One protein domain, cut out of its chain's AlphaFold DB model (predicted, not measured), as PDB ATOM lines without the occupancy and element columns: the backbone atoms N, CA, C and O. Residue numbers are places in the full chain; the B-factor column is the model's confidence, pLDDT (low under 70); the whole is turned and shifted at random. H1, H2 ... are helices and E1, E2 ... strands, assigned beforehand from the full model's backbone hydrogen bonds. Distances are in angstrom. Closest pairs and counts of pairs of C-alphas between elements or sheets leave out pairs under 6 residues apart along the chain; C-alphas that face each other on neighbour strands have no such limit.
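AT A GLANCE: This is residues 49 to 117 of the 240 residues of an uncharacterized protein of Eragrostis curvula (weeping love grass) (UniProt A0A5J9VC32). A long helix, H1, packs on E1, one strand of a small two-stranded antiparallel ribbon, E1 and E2; the stretch between these strands bears two short helices, H2 and H3, toward the other end of the domain. The order along the 69 printed residues is H1, E1, H2, H3, E2, three named helices and two named strands, mixed in class. The whole is compact, with a radius of gyration of the C-alphas of 12.4 A, yet only just elongated, spanning 35 by 23 by 16 A.

HOW THE PARTS SIT: Start with H1, residues 49 to 66, and go on to E1, residues 78 to 81: they have 7 pairs of C-alphas within 8 A, the closest those of Ser 60 and Tyr 78, 5.3 A apart. Next come H2, residues 86 to 89, and H3, residues 96 to 102, which are apart. H1 is apart from H3, and only just from H2, with 8.2 A between their closest C-alphas. E2, residues 110 to 113, is antiparallel to E1 at 158 degrees; look for N 79 and O 112, 2.9 A apart, and N 112 and O 79, 2.8 A apart, within hydrogen-bond range. In H1 and H3 every O i to N i+4 pair is within that range; H2 is too short for one.

IN THESE COORDINATES: Find C-alpha 49 at (112.765, 147.751, 129.795); from there H1 runs 25.8 A to C-alpha 66 at (115.351, 127.295, 145.294). E1 measures 10.0 A, H2 5.3 A and H3 10.0 A from first to last C-alpha. E2 runs 10.1 A to C-alpha 113 at (124.934, 136.621, 132.415).

THE WHOLE: The two C-alphas farthest apart, those of Asp 49 and Gly 106, are 35.8 A apart. The printed part has no cut, and the link from H1 to E1 is long, 11 residues. The mean pLDDT of the printed part is 73.0; look for low confidence at residues 49 to 53, 82 to 85, 96, 100 to 110 and 116.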
ATOM      1  N   ASP A  49     111.465 147.980 129.145       48.78
ATOM      2  CA  ASP A  49     112.765 147.751 129.795       48.78
ATOM      3  C   ASP A  49     112.673 147.547 131.314       48.78
ATOM      4  O   ASP A  49     113.284 146.626 131.859       48.78
ATOM      5  N   PHE A  50     111.856 148.342 132.017       48.22
ATOM      6  CA  PHE A  50     111.691 148.197 133.470       48.22
ATOM      7  C   PHE A  50     111.052 146.859 133.860       48.22
ATOM      8  O   PHE A  50     111.427 146.257 134.863       48.22
ATOM      9  N   ARG A  51     110.101 146.360 133.057       57.50
ATOM     10  CA  ARG A  51     109.462 145.067 133.335       57.50
ATOM     11  C   ARG A  51     110.412 143.900 133.098       57.50
ATOM     12  O   ARG A  51     110.335 142.925 133.835       57.50
ATOM     13  N   GLU A  52     111.265 143.968 132.082       60.00
ATOM     14  CA  GLU A  52     112.208 142.894 131.750       60.00
ATOM     15  C   GLU A  52     113.298 142.751 132.833       60.00
ATOM     16  O   GLU A  52     113.590 141.634 133.264       60.00
ATOM     17  N   ALA A  53     113.824 143.873 133.347       64.69
ATOM     18  CA  ALA A  53     114.836 143.898 134.410       64.69
ATOM     19  C   ALA A  53     114.328 143.336 135.754       64.69
ATOM     20  O   ALA A  53     115.020 142.567 136.422       64.69
ATOM     21  N   ASP A  54     113.084 143.642 136.132       77.75
ATOM     22  CA  ASP A  54     112.474 143.082 137.346       77.75
ATOM     23  C   ASP A  54     112.246 141.568 137.232       77.75
ATOM     24  O   ASP A  54     112.391 140.816 138.205       77.75
ATOM     25  N   LEU A  55     111.874 141.101 136.037       80.38
ATOM     26  CA  LEU A  55     111.657 139.684 135.762       80.38
ATOM     27  C   LEU A  55     112.973 138.906 135.796       80.38
ATOM     28  O   LEU A  55     113.005 137.789 136.321       80.38
ATOM     29  N   SER A  56     114.054 139.490 135.283       82.38
ATOM     30  CA  SER A  56     115.368 138.859 135.282       82.38
ATOM     31  C   SER A  56     115.985 138.768 136.661       82.38
ATOM     32  O   SER A  56     116.444 137.685 137.039       82.38
ATOM     33  N   PHE A  57     115.872 139.818 137.470       84.00
ATOM     34  CA  PHE A  57     116.279 139.757 138.866       84.00
ATOM     35  C   PHE A  57     115.465 138.719 139.652       84.00
ATOM     36  O   PHE A  57     116.037 137.871 140.338       84.00
ATOM     37  N   LYS A  58     114.132 138.694 139.496       85.81
ATOM     38  CA  LYS A  58     113.279 137.692 140.161       85.81
ATOM     39  C   LYS A  58     113.624 136.259 139.774       85.81
ATOM     40  O   LYS A  58     113.652 135.385 140.642       85.81
ATOM     41  N   ALA A  59     113.877 136.001 138.494       82.31
ATOM     42  CA  ALA A  59     114.284 134.680 138.027       82.31
ATOM     43  C   ALA A  59     115.642 134.274 138.626       82.31
ATOM     44  O   ALA A  59     115.782 133.162 139.136       82.31
ATOM     45  N   SER A  60     116.606 135.199 138.637       86.94
ATOM     46  CA  SER A  60     117.945 135.015 139.221       86.94
ATOM     47  C   SER A  60     117.858 134.661 140.707       86.94
ATOM     48  O   SER A  60     118.404 133.654 141.161       86.94
ATOM     49  N   GLN A  61     117.063 135.428 141.453       87.25
ATOM     50  CA  GLN A  61     116.818 135.206 142.873       87.25
ATOM     51  C   GLN A  61     116.096 133.876 143.142       87.25
ATOM     52  O   GLN A  61     116.427 133.169 144.093       87.25
ATOM     53  N   THR A  62     115.131 133.500 142.300       83.25
ATOM     54  CA  THR A  62     114.401 132.229 142.439       83.25
ATOM     55  C   THR A  62     115.333 131.036 142.260       83.25
ATOM     56  O   THR A  62     115.280 130.099 143.066       83.25
ATOM     57  N   LEU A  63     116.218 131.086 141.254       84.38
ATOM     58  CA  LEU A  63     117.238 130.059 141.055       84.38
ATOM     59  C   LEU A  63     118.211 130.019 142.239       84.38
ATOM     60  O   LEU A  63     118.512 128.932 142.729       84.38
ATOM     61  N   TRP A  64     118.657 131.177 142.737       84.50
ATOM     62  CA  TRP A  64     119.555 131.262 143.891       84.50
ATOM     63  C   TRP A  64     118.969 130.586 145.130       84.50
ATOM     64  O   TRP A  64     119.600 129.704 145.713       84.50
ATOM     65  N   SER A  65     117.739 130.939 145.505       80.75
ATOM     66  CA  SER A  65     117.098 130.422 146.715       80.75
ATOM     67  C   SER A  65     116.691 128.953 146.559       80.75
ATOM     68  O   SER A  65     117.066 128.118 147.385       80.75
ATOM     69  N   THR A  66     116.003 128.609 145.469       79.81
ATOM     70  CA  THR A  66     115.351 127.295 145.294       79.81
ATOM     71  C   THR A  66     116.267 126.251 144.654       79.81
ATOM     72  O   THR A  66     116.053 125.054 144.818       79.81
ATOM     73  N   GLY A  67     117.292 126.676 143.909       76.81
ATOM     74  CA  GLY A  67     118.130 125.786 143.097       76.81
ATOM     75  C   GLY A  67     117.438 125.256 141.835       76.81
ATOM     76  O   GLY A  67     117.974 124.379 141.164       76.81
ATOM     77  N   SER A  68     116.249 125.767 141.505       76.62
ATOM     78  CA  SER A  68     115.474 125.377 140.327       76.62
ATOM     79  C   SER A  68     114.753 126.586 139.734       76.62
ATOM     80  O   SER A  68     114.327 127.479 140.467       76.62
ATOM     81  N   LEU A  69     114.612 126.599 138.409       80.25
ATOM     82  CA  LEU A  69     113.868 127.605 137.659       80.25
ATOM     83  C   LEU A  69     112.932 126.890 136.679       80.25
ATOM     84  O   LEU A  69     113.386 126.122 135.834       80.25
ATOM     85  N   SER A  70     111.628 127.132 136.800       72.75
ATOM     86  CA  SER A  70     110.599 126.562 135.915       72.75
ATOM     87  C   SER A  70     110.100 127.549 134.856       72.75
ATOM     88  O   SER A  70     109.386 127.160 133.932       72.75
ATOM     89  N   SER A  71     110.466 128.826 134.978       76.06
ATOM     90  CA  SER A  71     110.113 129.877 134.028       76.06
ATOM     91  C   SER A  71     111.127 129.970 132.880       76.06
ATOM     92  O   SER A  71     112.290 129.598 133.055       76.06
ATOM     93  N   PRO A  72     110.732 130.527 131.721       75.25
ATOM     94  CA  PRO A  72     111.681 130.921 130.684       75.25
ATOM     95  C   PRO A  72     112.770 131.838 131.252       75.25
ATOM     96  O   PRO A  72     112.485 132.654 132.130       75.25
ATOM     97  N   ILE A  73     114.000 131.708 130.752       78.81
ATOM     98  CA  ILE A  73     115.135 132.534 131.184       78.81
ATOM     99  C   ILE A  73     115.036 133.905 130.490       78.81
ATOM    100  O   ILE A  73     115.120 133.950 129.259       78.81
ATOM    101  N   PRO A  74     114.828 135.006 131.236       77.94
ATOM    102  CA  PRO A  74     114.689 136.347 130.666       77.94
ATOM    103  C   PRO A  74     116.040 136.963 130.272       77.94
ATOM    104  O   PRO A  74     117.102 136.501 130.699       77.94
ATOM    105  N   ASN A  75     115.999 138.033 129.472       73.88
ATOM    106  CA  ASN A  75     117.192 138.827 129.176       73.88
ATOM    107  C   ASN A  75     117.730 139.498 130.448       73.88
ATOM    108  O   ASN A  75     116.952 139.921 131.297       73.88
ATOM    109  N   GLY A  76     119.048 139.600 130.598       76.38
ATOM    110  CA  GLY A  76     119.677 140.120 131.814       76.38
ATOM    111  C   GLY A  76     119.643 139.148 132.995       76.38
ATOM    112  O   GLY A  76     120.001 139.528 134.107       76.38
ATOM    113  N   PHE A  77     119.216 137.895 132.785       82.56
ATOM    114  CA  PHE A  77     119.281 136.863 133.815       82.56
ATOM    115  C   PHE A  77     120.724 136.635 134.265       82.56
ATOM    116  O   PHE A  77     121.641 136.531 133.446       82.56
ATOM    117  N   TYR A  78     120.891 136.497 135.573       82.25
ATOM    118  CA  TYR A  78     122.167 136.396 136.245       82.25
ATOM    119  C   TYR A  78     122.176 135.164 137.157       82.25
ATOM    120  O   TYR A  78     121.250 134.915 137.923       82.25
ATOM    121  N   SER A  79     123.235 134.367 137.081       80.00
ATOM    122  CA  SER A  79     123.436 133.241 137.990       80.00
ATOM    123  C   SER A  79     124.875 133.197 138.443       80.00
ATOM    124  O   SER A  79     125.795 133.280 137.637       80.00
ATOM    125  N   ILE A  80     125.070 132.970 139.732       79.00
ATOM    126  CA  ILE A  80     126.373 132.625 140.282       79.00
ATOM    127  C   ILE A  80     126.426 131.110 140.363       79.00
ATOM    128  O   ILE A  80     125.479 130.496 140.855       79.00
ATOM    129  N   ILE A  81     127.510 130.502 139.902       72.38
ATOM    130  CA  ILE A  81     127.801 129.101 140.195       72.38
ATOM    131  C   ILE A  81     128.227 129.059 141.668       72.38
ATOM    132  O   ILE A  81     129.324 129.528 141.985       72.38
ATOM    133  N   PRO A  82     127.371 128.585 142.593       61.19
ATOM    134  CA  PRO A  82     127.654 128.735 144.006       61.19
ATOM    135  C   PRO A  82     128.756 127.756 144.406       61.19
ATOM    136  O   PRO A  82     128.616 126.542 144.249       61.19
ATOM    137  N   GLU A  83     129.821 128.268 145.014       62.34
ATOM    138  CA  GLU A  83     130.590 127.471 145.963       62.34
ATOM    139  C   GLU A  83     129.719 127.217 147.199       62.34
ATOM    140  O   GLU A  83     128.942 128.084 147.603       62.34
ATOM    141  N   LYS A  84     129.840 126.033 147.821       63.06
ATOM    142  CA  LYS A  84     128.958 125.572 148.921       63.06
ATOM    143  C   LYS A  84     128.793 126.591 150.060       63.06
ATOM    144  O   LYS A  84     127.780 126.592 150.741       63.06
ATOM    145  N   ARG A  85     129.773 127.477 150.214       65.06
ATOM    146  CA  ARG A  85     129.884 128.479 151.270       65.06
ATOM    147  C   ARG A  85     129.269 129.846 150.930       65.06
ATOM    148  O   ARG A  85     129.052 130.650 151.826       65.06
ATOM    149  N   LEU A  86     128.976 130.140 149.660       71.50
ATOM    150  CA  LEU A  86     128.377 131.427 149.274       71.50
ATOM    151  C   LEU A  86     126.916 131.527 149.727       71.50
ATOM    152  O   LEU A  86     126.483 132.569 150.211       71.50
ATOM    153  N   LYS A  87     126.180 130.417 149.641       71.38
ATOM    154  CA  LYS A  87     124.782 130.340 150.084       71.38
ATOM    155  C   LYS A  87     124.634 130.352 151.614       71.38
ATOM    156  O   LYS A  87     123.541 130.570 152.111       71.38
ATOM    157  N   GLU A  88     125.731 130.149 152.350       76.50
ATOM    158  CA  GLU A  88     125.793 130.319 153.812       76.50
ATOM    159  C   GLU A  88     125.969 131.793 154.216       76.50
ATOM    160  O   GLU A  88     125.659 132.163 155.344       76.50
ATOM    161  N   ARG A  89     126.499 132.630 153.314       72.06
ATOM    162  CA  ARG A  89     126.805 134.048 153.572       72.06
ATOM    163  C   ARG A  89     125.737 134.990 153.017       72.06
ATOM    164  O   ARG A  89     125.607 136.096 153.530       72.06
ATOM    165  N   PHE A  90     124.997 134.566 151.992       75.31
ATOM    166  CA  PHE A  90     124.028 135.408 151.296       75.31
ATOM    167  C   PHE A  90     122.674 134.712 151.108       75.31
ATOM    168  O   PHE A  90     122.546 133.758 150.333       75.31
ATOM    169  N   ASP A  91     121.645 135.252 151.766       77.75
ATOM    170  CA  ASP A  91     120.249 134.816 151.612       77.75
ATOM    171  C   ASP A  91     119.665 135.240 150.252       77.75
ATOM    172  O   ASP A  91     118.904 134.510 149.605       77.75
ATOM    173  N   THR A  92     120.060 136.426 149.788       81.25
ATOM    174  CA  THR A  92     119.742 136.980 148.468       81.25
ATOM    175  C   THR A  92     120.921 136.835 147.522       81.25
ATOM    176  O   THR A  92     122.056 136.718 147.967       81.25
ATOM    177  N   ILE A  93     120.674 136.832 146.212       79.56
ATOM    178  CA  ILE A  93     121.765 136.731 145.243       79.56
ATOM    179  C   ILE A  93     122.663 137.987 145.363       79.56
ATOM    180  O   ILE A  93     122.137 139.098 145.277       79.56
ATOM    181  N   PRO A  94     123.973 137.852 145.654       79.75
ATOM    182  CA  PRO A  94     124.844 139.008 145.882       79.75
ATOM    183  C   PRO A  94     125.048 139.838 144.611       79.75
ATOM    184  O   PRO A  94     124.929 139.325 143.504       79.75
ATOM    185  N   SER A  95     125.368 141.124 144.754       75.88
ATOM    186  CA  SER A  95     125.776 141.958 143.618       75.88
ATOM    187  C   SER A  95     127.150 141.513 143.091       75.88
ATOM    188  O   SER A  95     127.978 141.028 143.871       75.88
ATOM    189  N   PRO A  96     127.463 141.719 141.796       67.56
ATOM    190  CA  PRO A  96     128.836 141.635 141.297       67.56
ATOM    191  C   PRO A  96     129.841 142.393 142.182       67.56
ATOM    192  O   PRO A  96     130.891 141.846 142.503       67.56
ATOM    193  N   ASP A  97     129.496 143.596 142.652       70.44
ATOM    194  CA  ASP A  97     130.336 144.428 143.535       70.44
ATOM    195  C   ASP A  97     130.579 143.797 144.918       70.44
ATOM    196  O   ASP A  97     131.680 143.882 145.476       70.44
ATOM    197  N   ASP A  98     129.584 143.081 145.447       74.75
ATOM    198  CA  ASP A  98     129.704 142.353 146.715       74.75
ATOM    199  C   ASP A  98     130.672 141.172 146.571       74.75
ATOM    200  O   ASP A  98     131.469 140.885 147.467       74.75
ATOM    201  N   LEU A  99     130.647 140.509 145.410       72.88
ATOM    202  CA  LEU A  99     131.560 139.418 145.074       72.88
ATOM    203  C   LEU A  99     133.003 139.923 144.914       72.88
ATOM    204  O   LEU A  99     133.926 139.252 145.377       72.88
ATOM    205  N   TYR A 100     133.204 141.119 144.347       66.06
ATOM    206  CA  TYR A 100     134.524 141.766 144.274       66.06
ATOM    207  C   TYR A 100     135.096 142.075 145.658       66.06
ATOM    208  O   TYR A 100     136.279 141.845 145.906       66.06
ATOM    209  N   SER A 101     134.251 142.527 146.584       69.81
ATOM    210  CA  SER A 101     134.651 142.794 147.972       69.81
ATOM    211  C   SER A 101     135.048 141.514 148.723       69.81
ATOM    212  O   SER A 101     135.868 141.551 149.640       69.81
ATOM    213  N   LEU A 102     134.502 140.367 148.306       64.88
ATOM    214  CA  LEU A 102     134.750 139.055 148.900       64.88
ATOM    215  C   LEU A 102     135.984 138.335 148.323       64.88
ATOM    216  O   LEU A 102     136.442 137.344 148.896       64.88
ATOM    217  N   GLY A 103     136.558 138.838 147.221       56.91
ATOM    218  CA  GLY A 103     137.682 138.223 146.497       56.91
ATOM    219  C   GLY A 103     138.960 138.016 147.326       56.91
ATOM    220  O   GLY A 103     139.842 137.262 146.923       56.91
ATOM    221  N   ILE A 104     139.038 138.624 148.510       51.44
ATOM    222  CA  ILE A 104     140.144 138.487 149.467       51.44
ATOM    223  C   ILE A 104     139.973 137.277 150.411       51.44
ATOM    224  O   ILE A 104     140.946 136.831 151.013       51.44
ATOM    225  N   GLU A 105     138.765 136.711 150.532       59.31
ATOM    226  CA  GLU A 105     138.437 135.623 151.480       59.31
ATOM    227  C   GLU A 105     138.458 134.219 150.828       59.31
ATOM    228  O   GLU A 105     138.102 133.217 151.451       59.31
ATOM    229  N   GLY A 106     138.924 134.127 149.575       57.03
ATOM    230  CA  GLY A 106     139.141 132.860 148.863       57.03
ATOM    231  C   GLY A 106     137.903 132.269 148.182       57.03
ATOM    232  O   GLY A 106     137.941 131.111 147.774       57.03
ATOM    233  N   PHE A 107     136.818 133.035 148.043       58.91
ATOM    234  CA  PHE A 107     135.625 132.609 147.309       58.91
ATOM    235  C   PHE A 107     135.785 132.914 145.824       58.91
ATOM    236  O   PHE A 107     135.810 134.077 145.416       58.91
ATOM    237  N   LYS A 108     135.881 131.871 144.996       64.31
ATOM    238  CA  LYS A 108     135.915 132.027 143.541       64.31
ATOM    239  C   LYS A 108     134.501 131.858 143.000       64.31
ATOM    240  O   LYS A 108     134.029 130.741 142.807       64.31
ATOM    241  N   ALA A 109     133.835 132.972 142.731       64.75
ATOM    242  CA  ALA A 109     132.511 132.962 142.137       64.75
ATOM    243  C   ALA A 109     132.585 133.111 140.617       64.75
ATOM    244  O   ALA A 109     133.199 134.038 140.094       64.75
ATOM    245  N   GLU A 110     131.932 132.200 139.906       67.12
ATOM    246  CA  GLU A 110     131.758 132.302 138.462       67.12
ATOM    247  C   GLU A 110     130.354 132.828 138.180       67.12
ATOM    248  O   GLU A 110     129.369 132.303 138.703       67.12
ATOM    249  N   ILE A 111     130.271 133.884 137.373       74.88
ATOM    250  CA  ILE A 111     129.022 134.568 137.049       74.88
ATOM    251  C   ILE A 111     128.620 134.234 135.614       74.88
ATOM    252  O   ILE A 111     129.430 134.330 134.696       74.88
ATOM    253  N   ILE A 112     127.355 133.868 135.432       81.62
ATOM    254  CA  ILE A 112     126.687 133.677 134.150       81.62
ATOM    255  C   ILE A 112     125.728 134.851 133.955       81.62
ATOM    256  O   ILE A 112     124.864 135.072 134.801       81.62
ATOM    257  N   LEU A 113     125.856 135.565 132.834       81.25
ATOM    258  CA  LEU A 113     124.934 136.621 132.415       81.25
ATOM    259  C   LEU A 113     124.333 136.270 131.053       81.25
ATOM    260  O   LEU A 113     125.055 135.901 130.126       81.25
ATOM    261  N   VAL A 114     123.016 136.398 130.935       80.19
ATOM    262  CA  VAL A 114     122.288 136.195 129.682       80.19
ATOM    263  C   VAL A 114     122.054 137.541 129.023       80.19
ATOM    264  O   VAL A 114     121.339 138.379 129.561       80.19
ATOM    265  N   ASP A 115     122.624 137.718 127.838       78.56
ATOM    266  CA  ASP A 115     122.427 138.908 127.018       78.56
ATOM    267  C   ASP A 115     121.944 138.496 125.622       78.56
ATOM    268  O   ASP A 115     122.715 138.070 124.758       78.56
ATOM    269  N   LEU A 116     120.631 138.576 125.420       68.38
ATOM    270  CA  LEU A 116     119.958 138.202 124.178       68.38
ATOM    271  C   LEU A 116     120.224 139.192 123.037       68.38
ATOM    272  O   LEU A 116     120.004 138.839 121.875       68.38
ATOM    273  N   GLU A 117     120.670 140.409 123.350       72.75
ATOM    274  CA  GLU A 117     120.981 141.435 122.356       72.75
ATOM    275  C   GLU A 117     122.414 141.294 121.856       72.75
ATOM    276  O   GLU A 117     122.679 141.402 120.654       72.75
TER     277      GLU A 117